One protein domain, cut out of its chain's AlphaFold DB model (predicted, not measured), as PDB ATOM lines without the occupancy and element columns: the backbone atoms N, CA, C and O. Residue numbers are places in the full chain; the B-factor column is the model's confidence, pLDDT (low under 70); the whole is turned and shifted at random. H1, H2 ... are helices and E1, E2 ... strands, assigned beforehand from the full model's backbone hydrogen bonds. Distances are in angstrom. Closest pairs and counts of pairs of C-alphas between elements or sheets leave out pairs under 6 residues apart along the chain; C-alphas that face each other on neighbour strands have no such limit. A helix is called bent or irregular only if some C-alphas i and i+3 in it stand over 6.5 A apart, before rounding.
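What this domain is: This is residues 5 to 124 of the 139 residues of the protein "Uma2 domain-containing protein" of Calothrix sp. NIES-3974 (UniProt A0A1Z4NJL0). What does the eye meet first? Two short strands, E4 and E5, lie side by side in the middle of a body made largely of loops; the long helix H1 runs past E4 on one side, and the strand hairpin E1 and E2 sits at the far end from H1. H2 is a short turn at the end of E4, and the last helix, H3, sticks out with residues 111 to 116 and 118 to 122. What is the make-up? The printed part has 120 residues with three named helices and five named strands, in the order E1 E2 H1 E3 E4 H2 E5 H3; the class is mixed, and under half of the residues, 59, are in named elements. How large is it? It is compact, with a radius of gyration of the C-alphas of 15.7 A and spans of 43 by 34 by 26 A.

Where its parts are: Where does the first half run? E1 is residues 15 to 19, 13.4 A long, from C-alpha 15 at (-14.528, 15.073, -34.840), and E2 is residues 22 to 26, 12.7 A. H1 is residues 31 to 50, 28.6 A, and E3 is residues 62 to 64. What follows? E4 is residues 76 to 80, 13.2 A, H2 is residues 81 to 86, and E5 is residues 100 to 102. H3 is residues 111 to 122, 16.5 A, ending with C-alpha 122 at (-40.671, 4.500, -21.542).

How they stand to each other: How do the strands pair? E1 and E2 form an antiparallel hairpin at 149 degrees, with N 17 and O 24 within hydrogen-bond range at 2.8 A. E4 and E5 are antiparallel at 162 degrees, with N 78 and O 100 at 3.0 A, and residues 55 to 56 also pair, antiparallel, with residues 79 to 80 of E4. E3 pairs with no named strand and is apart from E4, but only just: their closest C-alphas are 8.4 A apart. Where are the helices? The closest C-alphas of H1 and E4, those of Ala 41 and Ile 76, are 7.0 A apart. H1, H2 and H3 touch no helix. How are their backbones? In H1 and H3 every O i to N i+4 pair is within hydrogen-bond range. H2 is irregular, with C-alphas 82 and 85 7.1 A apart; 0 of its 2 such pairs are within range, against 2 of 3 O i to N i+3 pairs.

The domain as a whole: What are the limits? The two C-alphas farthest apart, those of Glu 10 and Lys 124, are 45.2 A apart, and the printed part has no cut. Which links are long? Those from H1 to E3, from E3 to E4 and from H2 to E5. Where is confidence low? The mean pLDDT of the printed part is 71.8, and it is under 70 in residues 5 to 17, 20 to 22, 26 to 29 and 99 to 124.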
ATOM      1  N   SER A   5      -5.947  19.871 -27.193       54.69
ATOM      2  CA  SER A   5      -5.714  21.141 -27.891       54.69
ATOM      3  C   SER A   5      -4.441  21.154 -28.739       54.69
ATOM      4  O   SER A   5      -4.396  21.843 -29.748       54.69
ATOM      5  N   ASN A   6      -3.417  20.382 -28.363       53.91
ATOM      6  CA  ASN A   6      -2.120  20.378 -29.043       53.91
ATOM      7  C   ASN A   6      -2.083  19.476 -30.287       53.91
ATOM      8  O   ASN A   6      -1.058  19.428 -30.962       53.91
ATOM      9  N   PHE A   7      -3.159  18.733 -30.560       52.47
ATOM     10  CA  PHE A   7      -3.205  17.727 -31.622       52.47
ATOM     11  C   PHE A   7      -4.334  17.949 -32.636       52.47
ATOM     12  O   PHE A   7      -4.466  17.158 -33.568       52.47
ATOM     13  N   TYR A   8      -5.128  19.016 -32.496       58.34
ATOM     14  CA  TYR A   8      -6.099  19.382 -33.524       58.34
ATOM     15  C   TYR A   8      -5.393  20.038 -34.717       58.34
ATOM     16  O   TYR A   8      -4.676  21.023 -34.528       58.34
ATOM     17  N   PRO A   9      -5.641  19.579 -35.954       53.88
ATOM     18  CA  PRO A   9      -5.474  20.445 -37.107       53.88
ATOM     19  C   PRO A   9      -6.515  21.562 -36.984       53.88
ATOM     20  O   PRO A   9      -7.721  21.290 -36.985       53.88
ATOM     21  N   GLU A  10      -6.070  22.812 -36.838       48.34
ATOM     22  CA  GLU A  10      -6.976  23.960 -36.904       48.34
ATOM     23  C   GLU A  10      -7.803  23.855 -38.200       48.34
ATOM     24  O   GLU A  10      -7.245  23.776 -39.294       48.34
ATOM     25  N   ASN A  11      -9.136  23.857 -38.070       54.06
ATOM     26  CA  ASN A  11     -10.125  23.805 -39.163       54.06
ATOM     27  C   ASN A  11     -10.448  22.433 -39.791       54.06
ATOM     28  O   ASN A  11     -10.986  22.391 -40.899       54.06
ATOM     29  N   SER A  12     -10.201  21.307 -39.112       58.03
ATOM     30  CA  SER A  12     -10.757  20.021 -39.572       58.03
ATOM     31  C   SER A  12     -12.290  19.973 -39.404       58.03
ATOM     32  O   SER A  12     -12.787  20.298 -38.323       58.03
ATOM     33  N   PRO A  13     -13.064  19.551 -40.428       59.75
ATOM     34  CA  PRO A  13     -14.508  19.331 -40.298       59.75
ATOM     35  C   PRO A  13     -14.849  18.069 -39.485       59.75
ATOM     36  O   PRO A  13     -16.019  17.839 -39.174       59.75
ATOM     37  N   ASN A  14     -13.844  17.250 -39.163       64.31
ATOM     38  CA  ASN A  14     -14.022  15.952 -38.531       64.31
ATOM     39  C   ASN A  14     -13.890  16.064 -37.008       64.31
ATOM     40  O   ASN A  14     -13.183  16.921 -36.475       64.31
ATOM     41  N   LYS A  15     -14.615  15.198 -36.299       68.25
ATOM     42  CA  LYS A  15     -14.528  15.073 -34.840       68.25
ATOM     43  C   LYS A  15     -13.412  14.082 -34.503       68.25
ATOM     44  O   LYS A  15     -13.067  13.247 -35.330       68.25
ATOM     45  N   TYR A  16     -12.848  14.161 -33.302       68.88
ATOM     46  CA  TYR A  16     -11.780  13.258 -32.868       68.88
ATOM     47  C   TYR A  16     -12.060  12.736 -31.460       68.88
ATOM     48  O   TYR A  16     -12.537  13.485 -30.610       68.88
ATOM     49  N   GLU A  17     -11.732  11.472 -31.210       68.38
ATOM     50  CA  GLU A  17     -11.688  10.859 -29.881       68.38
ATOM     51  C   GLU A  17     -10.245  10.594 -29.483       68.38
ATOM     52  O   GLU A  17      -9.392  10.323 -30.327       68.38
ATOM     53  N   LEU A  18      -9.975  10.667 -28.184       70.69
ATOM     54  CA  LEU A  18      -8.718  10.242 -27.596       70.69
ATOM     55  C   LEU A  18      -9.005   9.012 -26.744       70.69
ATOM     56  O   LEU A  18      -9.644   9.140 -25.706       70.69
ATOM     57  N   ASP A  19      -8.514   7.842 -27.135       71.69
ATOM     58  CA  ASP A  19      -8.586   6.635 -26.311       71.69
ATOM     59  C   ASP A  19      -7.182   6.152 -25.953       71.69
ATOM     60  O   ASP A  19      -6.381   5.818 -26.824       71.69
ATOM     61  N   ARG A  20      -6.850   6.150 -24.655       66.56
ATOM     62  CA  ARG A  20      -5.537   5.720 -24.131       66.56
ATOM     63  C   ARG A  20      -4.353   6.393 -24.840       66.56
ATOM     64  O   ARG A  20      -3.316   5.773 -25.071       66.56
ATOM     65  N   GLY A  21      -4.507   7.667 -25.197       65.50
ATOM     66  CA  GLY A  21      -3.473   8.434 -25.892       65.50
ATOM     67  C   GLY A  21      -3.426   8.236 -27.414       65.50
ATOM     68  O   GLY A  21      -2.567   8.841 -28.057       65.50
ATOM     69  N   ILE A  22      -4.321   7.425 -27.988       69.12
ATOM     70  CA  ILE A  22      -4.503   7.244 -29.433       69.12
ATOM     71  C   ILE A  22      -5.616   8.176 -29.903       69.12
ATOM     72  O   ILE A  22      -6.701   8.180 -29.330       69.12
ATOM     73  N   ILE A  23      -5.350   8.958 -30.948       70.25
ATOM     74  CA  ILE A  23      -6.343   9.844 -31.557       70.25
ATOM     75  C   ILE A  23      -7.031   9.097 -32.697       70.25
ATOM     76  O   ILE A  23      -6.363   8.578 -33.592       70.25
ATOM     77  N   THR A  24      -8.359   9.049 -32.672       70.62
ATOM     78  CA  THR A  24      -9.185   8.453 -33.725       70.62
ATOM     79  C   THR A  24     -10.113   9.506 -34.305       70.62
ATOM     80  O   THR A  24     -10.750  10.258 -33.576       70.62
ATOM     81  N   GLU A  25     -10.170   9.577 -35.629       70.75
ATOM     82  CA  GLU A  25     -11.090  10.454 -36.341       70.75
ATOM     83  C   GLU A  25     -12.490   9.833 -36.373       70.75
ATOM     84  O   GLU A  25     -12.661   8.699 -36.818       70.75
ATOM     85  N   ILE A  26     -13.488  10.591 -35.920       67.06
ATOM     86  CA  ILE A  26     -14.899  10.264 -36.091       67.06
ATOM     87  C   ILE A  26     -15.398  10.993 -37.344       67.06
ATOM     88  O   ILE A  26     -15.427  12.236 -37.361       67.06
ATOM     89  N   PRO A  27     -15.830  10.260 -38.386       65.56
ATOM     90  CA  PRO A  27     -16.447  10.880 -39.543       65.56
ATOM     91  C   PRO A  27     -17.722  11.629 -39.125       65.56
ATOM     92  O   PRO A  27     -18.462  11.162 -38.254       65.56
ATOM     93  N   PRO A  28     -18.015  12.792 -39.729       65.44
ATOM     94  CA  PRO A  28     -19.222  13.533 -39.412       65.44
ATOM     95  C   PRO A  28     -20.459  12.671 -39.695       65.44
ATOM     96  O   PRO A  28     -20.474  11.914 -40.676       65.44
ATOM     97  N   PRO A  29     -21.520  12.780 -38.881       69.31
ATOM     98  CA  PRO A  29     -22.692  11.961 -39.096       69.31
ATOM     99  C   PRO A  29     -23.385  12.325 -40.409       69.31
ATOM    100  O   PRO A  29     -23.451  13.488 -40.808       69.31
ATOM    101  N   ASN A  30     -23.937  11.326 -41.097       77.94
ATOM    102  CA  ASN A  30     -24.740  11.593 -42.288       77.94
ATOM    103  C   ASN A  30     -26.059  12.303 -41.915       77.94
ATOM    104  O   ASN A  30     -26.519  12.246 -40.774       77.94
ATOM    105  N   GLY A  31     -26.724  12.928 -42.892       76.69
ATOM    106  CA  GLY A  31     -27.941  13.712 -42.633       76.69
ATOM    107  C   GLY A  31     -29.094  12.936 -41.976       76.69
ATOM    108  O   GLY A  31     -29.893  13.530 -41.254       76.69
ATOM    109  N   LYS A  32     -29.181  11.609 -42.169       75.31
ATOM    110  CA  LYS A  32     -30.174  10.773 -41.470       75.31
ATOM    111  C   LYS A  32     -29.839  10.650 -39.985       75.31
ATOM    112  O   LYS A  32     -30.738  10.769 -39.158       75.31
ATOM    113  N   HIS A  33     -28.565  10.431 -39.665       77.06
ATOM    114  CA  HIS A  33     -28.092  10.373 -38.286       77.06
ATOM    115  C   HIS A  33     -28.328  11.710 -37.573       77.06
ATOM    116  O   HIS A  33     -28.968  11.734 -36.525       77.06
ATOM    117  N   GLU A  34     -27.951  12.829 -38.197       81.38
ATOM    118  CA  GLU A  34     -28.211  14.179 -37.671       81.38
ATOM    119  C   GLU A  34     -29.704  14.436 -37.411       81.38
ATOM    120  O   GLU A  34     -30.078  14.951 -36.357       81.38
ATOM    121  N   GLY A  35     -30.586  14.024 -38.331       78.50
ATOM    122  CA  GLY A  35     -32.034  14.164 -38.152       78.50
ATOM    123  C   GLY A  35     -32.572  13.394 -36.939       78.50
ATOM    124  O   GLY A  35     -33.394  13.921 -36.183       78.50
ATOM    125  N   VAL A  36     -32.086  12.167 -36.715       82.00
ATOM    126  CA  VAL A  36     -32.453  11.352 -35.544       82.00
ATOM    127  C   VAL A  36     -31.935  11.986 -34.252       82.00
ATOM    128  O   VAL A  36     -32.701  12.110 -33.294       82.00
ATOM    129  N   LEU A  37     -30.677  12.437 -34.228       81.50
ATOM    130  CA  LEU A  37     -30.081  13.091 -33.060       81.50
ATOM    131  C   LEU A  37     -30.812  14.381 -32.687       81.50
ATOM    132  O   LEU A  37     -31.167  14.568 -31.523       81.50
ATOM    133  N   GLY A  38     -31.104  15.238 -33.670       84.50
ATOM    134  CA  GLY A  38     -31.834  16.485 -33.454       84.50
ATOM    135  C   GLY A  38     -33.236  16.252 -32.889       84.50
ATOM    136  O   GLY A  38     -33.637  16.909 -31.925       84.50
ATOM    137  N   PHE A  39     -33.966  15.268 -33.431       84.62
ATOM    138  CA  PHE A  39     -35.279  14.889 -32.908       84.62
ATOM    139  C   PHE A  39     -35.195  14.409 -31.452       84.62
ATOM    140  O   PHE A  39     -35.948  14.888 -30.602       84.62
ATOM    141  N   LEU A  40     -34.268  13.496 -31.145       86.62
ATOM    142  CA  LEU A  40     -34.106  12.949 -29.796       86.62
ATOM    143  C   LEU A  40     -33.693  14.022 -28.787       86.62
ATOM    144  O   LEU A  40     -34.307  14.118 -27.725       86.62
ATOM    145  N   ALA A  41     -32.715  14.863 -29.128       88.12
ATOM    146  CA  ALA A  41     -32.283  15.968 -28.278       88.12
ATOM    147  C   ALA A  41     -33.441  16.930 -27.968       88.12
ATOM    148  O   ALA A  41     -33.616  17.332 -26.816       88.12
ATOM    149  N   GLY A  42     -34.281  17.240 -28.963       90.00
ATOM    150  CA  GLY A  42     -35.478  18.060 -28.778       90.00
ATOM    151  C   GLY A  42     -36.492  17.428 -27.823       90.00
ATOM    152  O   GLY A  42     -36.934  18.080 -26.877       90.00
ATOM    153  N   GLN A  43     -36.818  16.144 -28.015       92.19
ATOM    154  CA  GLN A  43     -37.754  15.420 -27.144       92.19
ATOM    155  C   GLN A  43     -37.251  15.345 -25.699       92.19
ATOM    156  O   GLN A  43     -38.002  15.604 -24.761       92.19
ATOM    157  N   ILE A  44     -35.971  15.026 -25.509       88.00
ATOM    158  CA  ILE A  44     -35.349  14.936 -24.185       88.00
ATOM    159  C   ILE A  44     -35.363  16.308 -23.497       88.00
ATOM    160  O   ILE A  44     -35.793  16.418 -22.348       88.00
ATOM    161  N   THR A  45     -34.965  17.363 -24.213       93.31
ATOM    162  CA  THR A  45     -34.960  18.736 -23.684       93.31
ATOM    163  C   THR A  45     -36.366  19.183 -23.292       93.31
ATOM    164  O   THR A  45     -36.550  19.744 -22.216       93.31
ATOM    165  N   PHE A  46     -37.375  18.881 -24.115       92.44
ATOM    166  CA  PHE A  46     -38.772  19.162 -23.790       92.44
ATOM    167  C   PHE A  46     -39.198  18.503 -22.472       92.44
ATOM    168  O   PHE A  46     -39.784  19.168 -21.620       92.44
ATOM    169  N   GLN A  47     -38.838  17.235 -22.255       92.31
ATOM    170  CA  GLN A  47     -39.156  16.544 -21.002       92.31
ATOM    171  C   GLN A  47     -38.444  17.160 -19.795       92.31
ATOM    172  O   GLN A  47     -39.060  17.325 -18.744       92.31
ATOM    173  N   PHE A  48     -37.174  17.554 -19.936       91.69
ATOM    174  CA  PHE A  48     -36.458  18.257 -18.869       91.69
ATOM    175  C   PHE A  48     -37.152  19.561 -18.485       91.69
ATOM    176  O   PHE A  48     -37.367  19.806 -17.299       91.69
ATOM    177  N   MET A  49     -37.556  20.352 -19.482       93.00
ATOM    178  CA  MET A  49     -38.256  21.618 -19.268       93.00
ATOM    179  C   MET A  49     -39.607  21.408 -18.578       93.00
ATOM    180  O   MET A  49     -39.878  22.056 -17.573       93.00
ATOM    181  N   GLN A  50     -40.416  20.455 -19.052       95.50
ATOM    182  CA  GLN A  50     -41.719  20.140 -18.455       95.50
ATOM    183  C   GLN A  50     -41.611  19.684 -16.995       95.50
ATOM    184  O   GLN A  50     -42.499  19.956 -16.191       95.50
ATOM    185  N   MET A  51     -40.529  18.988 -16.644       92.88
ATOM    186  CA  MET A  51     -40.284  18.487 -15.290       92.88
ATOM    187  C   MET A  51     -39.518  19.481 -14.400       92.88
ATOM    188  O   MET A  51     -39.252  19.161 -13.243       92.88
ATOM    189  N   GLY A  52     -39.133  20.656 -14.915       92.56
ATOM    190  CA  GLY A  52     -38.313  21.629 -14.184       92.56
ATOM    191  C   GLY A  52     -36.924  21.099 -13.811       92.56
ATOM    192  O   GLY A  52     -36.348  21.514 -12.806       92.56
ATOM    193  N   LEU A  53     -36.395  20.141 -14.578       89.12
ATOM    194  CA  LEU A  53     -35.110  19.512 -14.296       89.12
ATOM    195  C   LEU A  53     -33.961  20.387 -14.822       89.12
ATOM    196  O   LEU A  53     -34.025  20.860 -15.957       89.12
ATOM    197  N   PRO A  54     -32.867  20.553 -14.060       91.44
ATOM    198  CA  PRO A  54     -31.737  21.409 -14.426       91.44
ATOM    199  C   PRO A  54     -30.791  20.717 -15.426       91.44
ATOM    200  O   PRO A  54     -29.571  20.825 -15.315       91.44
ATOM    201  N   TYR A  55     -31.330  19.955 -16.377       90.81
ATOM    202  CA  TYR A  55     -30.536  19.206 -17.347       90.81
ATOM    203  C   TYR A  55     -30.312  19.998 -18.635       90.81
ATOM    204  O   TYR A  55     -31.169  20.767 -19.070       90.81
ATOM    205  N   ARG A  56     -29.145  19.802 -19.254       90.75
ATOM    206  CA  ARG A  56     -28.744  20.443 -20.516       90.75
ATOM    207  C   ARG A  56     -28.099  19.427 -21.448       90.75
ATOM    208  O   ARG A  56     -27.522  18.450 -20.977       90.75
ATOM    209  N   ILE A  57     -28.170  19.679 -22.752       92.38
ATOM    210  CA  ILE A  57     -27.512  18.859 -23.775       92.38
ATOM    211  C   ILE A  57     -26.412  19.695 -24.443       92.38
ATOM    212  O   ILE A  57     -26.708  20.460 -25.364       92.38
ATOM    213  N   PRO A  58     -25.155  19.633 -23.968       89.88
ATOM    214  CA  PRO A  58     -24.047  20.298 -24.640       89.88
ATOM    215  C   PRO A  58     -23.706  19.588 -25.958       89.88
ATOM    216  O   PRO A  58     -23.565  18.370 -26.006       89.88
ATOM    217  N   LYS A  59     -23.539  20.366 -27.031       84.12
ATOM    218  CA  LYS A  59     -23.285  19.854 -28.391       84.12
ATOM    219  C   LYS A  59     -21.839  19.394 -28.617       84.12
ATOM    220  O   LYS A  59     -21.584  18.532 -29.451       84.12
ATOM    221  N   THR A  60     -20.893  20.034 -27.937       84.38
ATOM    222  CA  THR A  60     -19.451  19.928 -28.218       84.38
ATOM    223  C   THR A  60     -18.645  19.474 -27.005       84.38
ATOM    224  O   THR A  60     -17.423  19.594 -27.014       84.38
ATOM    225  N   ALA A  61     -19.312  19.016 -25.941       87.44
ATOM    226  CA  ALA A  61     -18.621  18.642 -24.718       87.44
ATOM    227  C   ALA A  61     -18.133  17.194 -24.752       87.44
ATOM    228  O   ALA A  61     -18.858  16.287 -25.158       87.44
ATOM    229  N   PHE A  62     -16.902  17.005 -24.290       84.12
ATOM    230  CA  PHE A  62     -16.259  15.709 -24.151       84.12
ATOM    231  C   PHE A  62     -16.558  15.093 -22.794       84.12
ATOM    232  O   PHE A  62     -16.837  15.778 -21.807       84.12
ATOM    233  N   VAL A  63     -16.412  13.780 -22.744       81.94
ATOM    234  CA  VAL A  63     -16.492  12.992 -21.524       81.94
ATOM    235  C   VAL A  63     -15.105  12.476 -21.208       81.94
ATOM    236  O   VAL A  63     -14.505  11.776 -22.021       81.94
ATOM    237  N   LYS A  64     -14.593  12.820 -20.029       79.88
ATOM    238  CA  LYS A  64     -13.322  12.308 -19.526       79.88
ATOM    239  C   LYS A  64     -13.568  11.066 -18.691       79.88
ATOM    240  O   LYS A  64     -14.335  11.118 -17.732       79.88
ATOM    241  N   ILE A  65     -12.867   9.979 -18.999       75.12
ATOM    242  CA  ILE A  65     -12.871   8.801 -18.132       75.12
ATOM    243  C   ILE A  65     -11.875   9.049 -16.982       75.12
ATOM    244  O   ILE A  65     -10.698   9.321 -17.257       75.12
ATOM    245  N   PRO A  66     -12.312   8.979 -15.707       73.00
ATOM    246  CA  PRO A  66     -11.433   9.175 -14.557       73.00
ATOM    247  C   PRO A  66     -10.184   8.298 -14.634       73.00
ATOM    248  O   PRO A  66     -10.251   7.165 -15.099       73.00
ATOM    249  N   GLU A  67      -9.049   8.838 -14.187       76.12
ATOM    250  CA  GLU A  67      -7.766   8.117 -14.095       76.12
ATOM    251  C   GLU A  67      -7.177   7.632 -15.436       76.12
ATOM    252  O   GLU A  67      -6.150   6.958 -15.453       76.12
ATOM    253  N   THR A  68      -7.760   8.030 -16.570       73.31
ATOM    254  CA  THR A  68      -7.248   7.697 -17.905       73.31
ATOM    255  C   THR A  68      -6.916   8.946 -18.722       73.31
ATOM    256  O   THR A  68      -7.353  10.061 -18.421       73.31
ATOM    257  N   GLU A  69      -6.166   8.746 -19.805       76.81
ATOM    258  CA  GLU A  69      -6.009   9.740 -20.873       76.81
ATOM    259  C   GLU A  69      -7.132   9.640 -21.924       76.81
ATOM    260  O   GLU A  69      -6.943  10.090 -23.049       76.81
ATOM    261  N   THR A  70      -8.286   9.040 -21.591       71.56
ATOM    262  CA  THR A  70      -9.400   8.853 -22.531       71.56
ATOM    263  C   THR A  70     -10.428   9.984 -22.423       71.56
ATOM    264  O   THR A  70     -10.925  10.312 -21.339       71.56
ATOM    265  N   LEU A  71     -10.749  10.567 -23.578       78.31
ATOM    266  CA  LEU A  71     -11.729  11.623 -23.807       78.31
ATOM    267  C   LEU A  71     -12.519  11.289 -25.075       78.31
ATOM    268  O   LEU A  71     -11.933  11.165 -26.148       78.31
ATOM    269  N   TYR A  72     -13.840  11.187 -24.969       75.62
ATOM    270  CA  TYR A  72     -14.694  10.862 -26.115       75.62
ATOM    271  C   TYR A  72     -15.849  11.852 -26.271       75.62
ATOM    272  O   TYR A  72     -16.226  12.537 -25.313       75.62
ATOM    273  N   LEU A  73     -16.384  11.950 -27.489       77.19
ATOM    274  CA  LEU A  73     -17.440  12.892 -27.852       77.19
ATOM    275  C   LEU A  73     -18.730  12.120 -28.159       77.19
ATOM    276  O   LEU A  73     -18.879  11.607 -29.264       77.19
ATOM    277  N   PRO A  74     -19.671  12.029 -27.207       79.69
ATOM    278  CA  PRO A  74     -20.899  11.263 -27.402       79.69
ATOM    279  C   PRO A  74     -21.859  11.940 -28.390       79.69
ATOM    280  O   PRO A  74     -21.837  13.159 -28.570       79.69
ATOM    281  N   ASP A  75     -22.790  11.153 -28.932       80.81
ATOM    282  CA  ASP A  75     -23.879  11.662 -29.772       80.81
ATOM    283  C   ASP A  75     -24.850  12.569 -29.006       80.81
ATOM    284  O   ASP A  75     -25.241  13.631 -29.492       80.81
ATOM    285  N   ILE A  76     -25.254  12.147 -27.798       81.75
ATOM    286  CA  ILE A  76     -26.101  12.918 -26.883       81.75
ATOM    287  C   ILE A  76     -25.528  12.827 -25.466       81.75
ATOM    288  O   ILE A  76     -25.581  11.791 -24.797       81.75
ATOM    289  N   LEU A  77     -25.028  13.961 -24.987       85.38
ATOM    290  CA  LEU A  77     -24.548  14.152 -23.623       85.38
ATOM    291  C   LEU A  77     -25.627  14.831 -22.784       85.38
ATOM    292  O   LEU A  77     -26.133  15.874 -23.184       85.38
ATOM    293  N   ILE A  78     -25.966  14.282 -21.616       87.81
ATOM    294  CA  ILE A  78     -26.879  14.936 -20.672       87.81
ATOM    295  C   ILE A  78     -26.071  15.424 -19.472       87.81
ATOM    296  O   ILE A  78     -25.524  14.645 -18.689       87.81
ATOM    297  N   GLN A  79     -26.031  16.741 -19.309       88.88
ATOM    298  CA  GLN A  79     -25.363  17.422 -18.212       88.88
ATOM    299  C   GLN A  79     -26.364  17.773 -17.110       88.88
ATOM    300  O   GLN A  79     -27.367  18.437 -17.373       88.88
ATOM    301  N   ASN A  80     -26.058  17.412 -15.861       86.94
ATOM    302  CA  ASN A  80     -26.733  17.962 -14.685       86.94
ATOM    303  C   ASN A  80     -26.129  19.318 -14.322       86.94
ATOM    304  O   ASN A  80     -25.041  19.370 -13.752       86.94
ATOM    305  N   TYR A  81     -26.838  20.407 -14.614       87.81
ATOM    306  CA  TYR A  81     -26.301  21.742 -14.384       87.81
ATOM    307  C   TYR A  81     -26.073  22.051 -12.901       87.81
ATOM    308  O   TYR A  81     -25.119  22.742 -12.561       87.81
ATOM    309  N   ASN A  82     -26.867  21.471 -11.998       87.62
ATOM    310  CA  ASN A  82     -26.648  21.638 -10.560       87.62
ATOM    311  C   ASN A  82     -25.358  20.957 -10.073       87.62
ATOM    312  O   ASN A  82     -24.842  21.320  -9.023       87.62
ATOM    313  N   ASN A  83     -24.834  19.977 -10.819       84.25
ATOM    314  CA  ASN A  83     -23.601  19.271 -10.472       84.25
ATOM    315  C   ASN A  83     -22.353  19.877 -11.132       84.25
ATOM    316  O   ASN A  83     -21.256  19.376 -10.919       84.25
ATOM    317  N   VAL A  84     -22.494  20.952 -11.913       86.38
ATOM    318  CA  VAL A  84     -21.365  21.591 -12.612       86.38
ATOM    319  C   VAL A  84     -20.295  22.105 -11.651       86.38
ATOM    320  O   VAL A  84     -19.120  22.095 -11.989       86.38
ATOM    321  N   VAL A  85     -20.670  22.478 -10.427       87.19
ATOM    322  CA  VAL A  85     -19.710  22.860  -9.375       87.19
ATOM    323  C   VAL A  85     -18.699  21.748  -9.052       87.19
ATOM    324  O   VAL A  85     -17.595  22.033  -8.603       87.19
ATOM    325  N   ASN A  86     -19.056  20.486  -9.316       83.25
ATOM    326  CA  ASN A  86     -18.197  19.318  -9.120       83.25
ATOM    327  C   ASN A  86     -17.479  18.887 -10.411       83.25
ATOM    328  O   ASN A  86     -16.861  17.826 -10.439       83.25
ATOM    329  N   GLU A  87     -17.575  19.676 -11.485       87.81
ATOM    330  CA  GLU A  87     -16.949  19.407 -12.779       87.81
ATOM    331  C   GLU A  87     -15.737  20.335 -12.967       87.81
ATOM    332  O   GLU A  87     -15.867  21.425 -13.526       87.81
ATOM    333  N   PRO A  88     -14.533  19.929 -12.519       87.69
ATOM    334  CA  PRO A  88     -13.386  20.829 -12.358       87.69
ATOM    335  C   PRO A  88     -12.854  21.415 -13.670       87.69
ATOM    336  O   PRO A  88     -12.129  22.404 -13.655       87.69
ATOM    337  N   LEU A  89     -13.173  20.793 -14.806       89.12
ATOM    338  CA  LEU A  89     -12.732  21.252 -16.122       89.12
ATOM    339  C   LEU A  89     -13.765  22.154 -16.802       89.12
ATOM    340  O   LEU A  89     -13.391  22.914 -17.691       89.12
ATOM    341  N   TRP A  90     -15.033  22.098 -16.379       89.56
ATOM    342  CA  TRP A  90     -16.160  22.673 -17.114       89.56
ATOM    343  C   TRP A  90     -16.063  24.189 -17.314       89.56
ATOM    344  O   TRP A  90     -16.467  24.704 -18.355       89.56
ATOM    345  N   GLU A  91     -15.523  24.909 -16.328       88.19
ATOM    346  CA  GLU A  91     -15.418  26.373 -16.364       88.19
ATOM    347  C   GLU A  91     -14.527  26.879 -17.512       88.19
ATOM    348  O   GLU A  91     -14.786  27.936 -18.085       88.19
ATOM    349  N   HIS A  92     -13.496  26.116 -17.875       89.25
ATOM    350  CA  HIS A  92     -12.499  26.531 -18.866       89.25
ATOM    351  C   HIS A  92     -12.493  25.660 -20.120       89.25
ATOM    352  O   HIS A  92     -11.963  26.063 -21.155       89.25
ATOM    353  N   GLN A  93     -13.045  24.452 -20.034       87.62
ATOM    354  CA  GLN A  93     -13.035  23.461 -21.097       87.62
ATOM    355  C   GLN A  93     -14.386  22.741 -21.129       87.62
ATOM    356  O   GLN A  93     -14.909  22.377 -20.078       87.62
ATOM    357  N   PRO A  94     -14.961  22.459 -22.310       88.81
ATOM    358  CA  PRO A  94     -16.216  21.722 -22.412       88.81
ATOM    359  C   PRO A  94     -15.966  20.224 -22.158       88.81
ATOM    360  O   PRO A  94     -16.051  19.407 -23.067       88.81
ATOM    361  N   ILE A  95     -15.592  19.857 -20.932       87.12
ATOM    362  CA  ILE A  95     -15.247  18.492 -20.522       87.12
ATOM    363  C   ILE A  95     -15.999  18.156 -19.234       87.12
ATOM    364  O   ILE A  95     -15.904  18.888 -18.250       87.12
ATOM    365  N   LEU A  96     -16.715  17.029 -19.236       83.31
ATOM    366  CA  LEU A  96     -17.392  16.464 -18.068       83.31
ATOM    367  C   LEU A  96     -16.692  15.182 -17.614       83.31
ATOM    368  O   LEU A  96     -16.375  14.316 -18.426       83.31
ATOM    369  N   CYS A  97     -16.476  15.046 -16.313       80.50
ATOM    370  CA  CYS A  97     -15.873  13.886 -15.662       80.50
ATOM    371  C   CYS A  97     -16.924  12.962 -15.026       80.50
ATOM    372  O   CYS A  97     -16.616  11.815 -14.711       80.50
ATOM    373  N   SER A  98     -18.161  13.424 -14.807       71.38
ATOM    374  CA  SER A  98     -19.258  12.590 -14.289       71.38
ATOM    375  C   SER A  98     -20.615  12.854 -14.970       71.38
ATOM    376  O   SER A  98     -21.588  13.221 -14.305       71.38
ATOM    377  N   PRO A  99     -20.725  12.648 -16.298       65.44
ATOM    378  CA  PRO A  99     -21.978  12.851 -17.020       65.44
ATOM    379  C   PRO A  99     -22.915  11.634 -17.032       65.44
ATOM    380  O   PRO A  99     -22.523  10.502 -16.752       65.44
ATOM    381  N   VAL A 100     -24.162  11.868 -17.461       64.50
ATOM    382  CA  VAL A 100     -25.097  10.819 -17.901       64.50
ATOM    383  C   VAL A 100     -25.102  10.773 -19.431       64.50
ATOM    384  O   VAL A 100     -25.115  11.812 -20.092       64.50
ATOM    385  N   LEU A 101     -25.081   9.565 -20.000       60.44
ATOM    386  CA  LEU A 101     -24.748   9.337 -21.410       60.44
ATOM    387  C   LEU A 101     -25.820   8.517 -22.118       60.44
ATOM    388  O   LEU A 101     -26.327   7.543 -21.561       60.44
ATOM    389  N   ILE A 102     -26.116   8.884 -23.365       57.34
ATOM    390  CA  ILE A 102     -26.893   8.063 -24.292       57.34
ATOM    391  C   ILE A 102     -26.070   7.927 -25.575       57.34
ATOM    392  O   ILE A 102     -25.849   8.907 -26.280       57.34
ATOM    393  N   THR A 103     -25.628   6.707 -25.868       50.69
ATOM    394  CA  THR A 103     -24.914   6.360 -27.105       50.69
ATOM    395  C   THR A 103     -25.885   5.697 -28.076       50.69
ATOM    396  O   THR A 103     -26.664   4.832 -27.659       50.69
ATOM    397  N   ILE A 104     -25.843   6.080 -29.354       52.84
ATOM    398  CA  ILE A 104     -26.550   5.364 -30.420       52.84
ATOM    399  C   ILE A 104     -25.499   4.552 -31.185       52.84
ATOM    400  O   ILE A 104     -24.464   5.094 -31.540       52.84
ATOM    401  N   PRO A 105     -25.696   3.245 -31.409       47.12
ATOM    402  CA  PRO A 105     -24.756   2.485 -32.223       47.12
ATOM    403  C   PRO A 105     -24.793   2.963 -33.685       47.12
ATOM    404  O   PRO A 105     -25.871   3.117 -34.254       47.12
ATOM    405  N   ASP A 106     -23.616   3.106 -34.305       46.38
ATOM    406  CA  ASP A 106     -23.419   3.589 -35.688       46.38
ATOM    407  C   ASP A 106     -24.031   2.698 -36.789       46.38
ATOM    408  O   ASP A 106     -24.088   3.075 -37.961       46.38
ATOM    409  N   SER A 107     -24.504   1.496 -36.447       38.66
ATOM    410  CA  SER A 107     -25.239   0.634 -37.378       38.66
ATOM    411  C   SER A 107     -26.740   0.912 -37.318       38.66
ATOM    412  O   SER A 107     -27.272   1.091 -36.222       38.66
ATOM    413  N   PRO A 108     -27.466   0.876 -38.456       43.19
ATOM    414  CA  PRO A 108     -28.918   0.973 -38.439       43.19
ATOM    415  C   PRO A 108     -29.471  -0.128 -37.533       43.19
ATOM    416  O   PRO A 108     -29.396  -1.315 -37.854       43.19
ATOM    417  N   LEU A 109     -30.000   0.271 -36.375       42.91
ATOM    418  CA  LEU A 109     -30.684  -0.653 -35.489       42.91
ATOM    419  C   LEU A 109     -31.887  -1.203 -36.255       42.91
ATOM    420  O   LEU A 109     -32.697  -0.410 -36.748       42.91
ATOM    421  N   PRO A 110     -32.027  -2.532 -36.377       42.97
ATOM    422  CA  PRO A 110     -33.219  -3.092 -36.980       42.97
ATOM    423  C   PRO A 110     -34.438  -2.605 -36.178       42.97
ATOM    424  O   PRO A 110     -34.380  -2.421 -34.960       42.97
ATOM    425  N   GLU A 111     -35.535  -2.300 -36.871       42.72
ATOM    426  CA  GLU A 111     -36.691  -1.564 -36.328       42.72
ATOM    427  C   GLU A 111     -37.289  -2.205 -35.055       42.72
ATOM    428  O   GLU A 111     -37.815  -1.527 -34.167       42.72
ATOM    429  N   ASN A 112     -37.111  -3.519 -34.907       41.31
ATOM    430  CA  ASN A 112     -37.456  -4.301 -33.721       41.31
ATOM    431  C   ASN A 112     -36.651  -3.919 -32.457       41.31
ATOM    432  O   ASN A 112     -37.204  -3.940 -31.354       41.31
ATOM    433  N   GLU A 113     -35.388  -3.511 -32.588       40.84
ATOM    434  CA  GLU A 113     -34.552  -3.049 -31.474       40.84
ATOM    435  C   GLU A 113     -34.877  -1.595 -31.082       40.84
ATOM    436  O   GLU A 113     -34.840  -1.263 -29.896       40.84
ATOM    437  N   LEU A 114     -35.341  -0.744 -32.013       40.19
ATOM    438  CA  LEU A 114     -35.858   0.598 -31.682       40.19
ATOM    439  C   LEU A 114     -37.104   0.528 -30.787       40.19
ATOM    440  O   LEU A 114     -37.260   1.330 -29.863       40.19
ATOM    441  N   VAL A 115     -37.988  -0.446 -31.016       44.78
ATOM    442  CA  VAL A 115     -39.170  -0.689 -30.169       44.78
ATOM    443  C   VAL A 115     -38.766  -1.153 -28.765       44.78
ATOM    444  O   VAL A 115     -39.415  -0.785 -27.782       44.78
ATOM    445  N   LYS A 116     -37.678  -1.916 -28.646       40.22
ATOM    446  CA  LYS A 116     -37.107  -2.359 -27.367       40.22
ATOM    447  C   LYS A 116     -36.437  -1.206 -26.616       40.22
ATOM    448  O   LYS A 116     -36.702  -1.055 -25.428       40.22
ATOM    449  N   TYR A 117     -35.694  -0.342 -27.309       41.53
ATOM    450  CA  TYR A 117     -35.106   0.881 -26.746       41.53
ATOM    451  C   TYR A 117     -36.174   1.878 -26.284       41.53
ATOM    452  O   TYR A 117     -36.125   2.356 -25.153       41.53
ATOM    453  N   LYS A 118     -37.208   2.122 -27.102       39.78
ATOM    454  CA  LYS A 118     -38.386   2.915 -26.711       39.78
ATOM    455  C   LYS A 118     -39.082   2.289 -25.500       39.78
ATOM    456  O   LYS A 118     -39.377   2.979 -24.533       39.78
ATOM    457  N   LYS A 119     -39.283   0.969 -25.476       42.06
ATOM    458  CA  LYS A 119     -39.794   0.281 -24.281       42.06
ATOM    459  C   LYS A 119     -38.859   0.452 -23.078       42.06
ATOM    460  O   LYS A 119     -39.361   0.632 -21.984       42.06
ATOM    461  N   GLN A 120     -37.541   0.437 -23.221       39.69
ATOM    462  CA  GLN A 120     -36.613   0.622 -22.099       39.69
ATOM    463  C   GLN A 120     -36.635   2.055 -21.542       39.69
ATOM    464  O   GLN A 120     -36.675   2.224 -20.326       39.69
ATOM    465  N   LEU A 121     -36.698   3.065 -22.413       41.34
ATOM    466  CA  LEU A 121     -36.831   4.480 -22.046       41.34
ATOM    467  C   LEU A 121     -38.210   4.822 -21.451       41.34
ATOM    468  O   LEU A 121     -38.294   5.678 -20.576       41.34
ATOM    469  N   PHE A 122     -39.283   4.142 -21.884       43.56
ATOM    470  CA  PHE A 122     -40.671   4.500 -21.542       43.56
ATOM    471  C   PHE A 122     -41.452   3.451 -20.712       43.56
ATOM    472  O   PHE A 122     -42.609   3.695 -20.374       43.56
ATOM    473  N   ARG A 123     -40.889   2.283 -20.336       40.72
ATOM    474  CA  ARG A 123     -41.612   1.246 -19.542       40.72
ATOM    475  C   ARG A 123     -41.784   1.565 -18.065       40.72
ATOM    476  O   ARG A 123     -42.534   0.863 -17.387       40.72
ATOM    477  N   LYS A 124     -41.111   2.579 -17.538       32.91
ATOM    478  CA  LYS A 124     -41.372   3.094 -16.195       32.91
ATOM    479  C   LYS A 124     -41.296   4.614 -16.276       32.91
ATOM    480  O   LYS A 124     -40.385   5.099 -16.945       32.91
TER     481      LYS A 124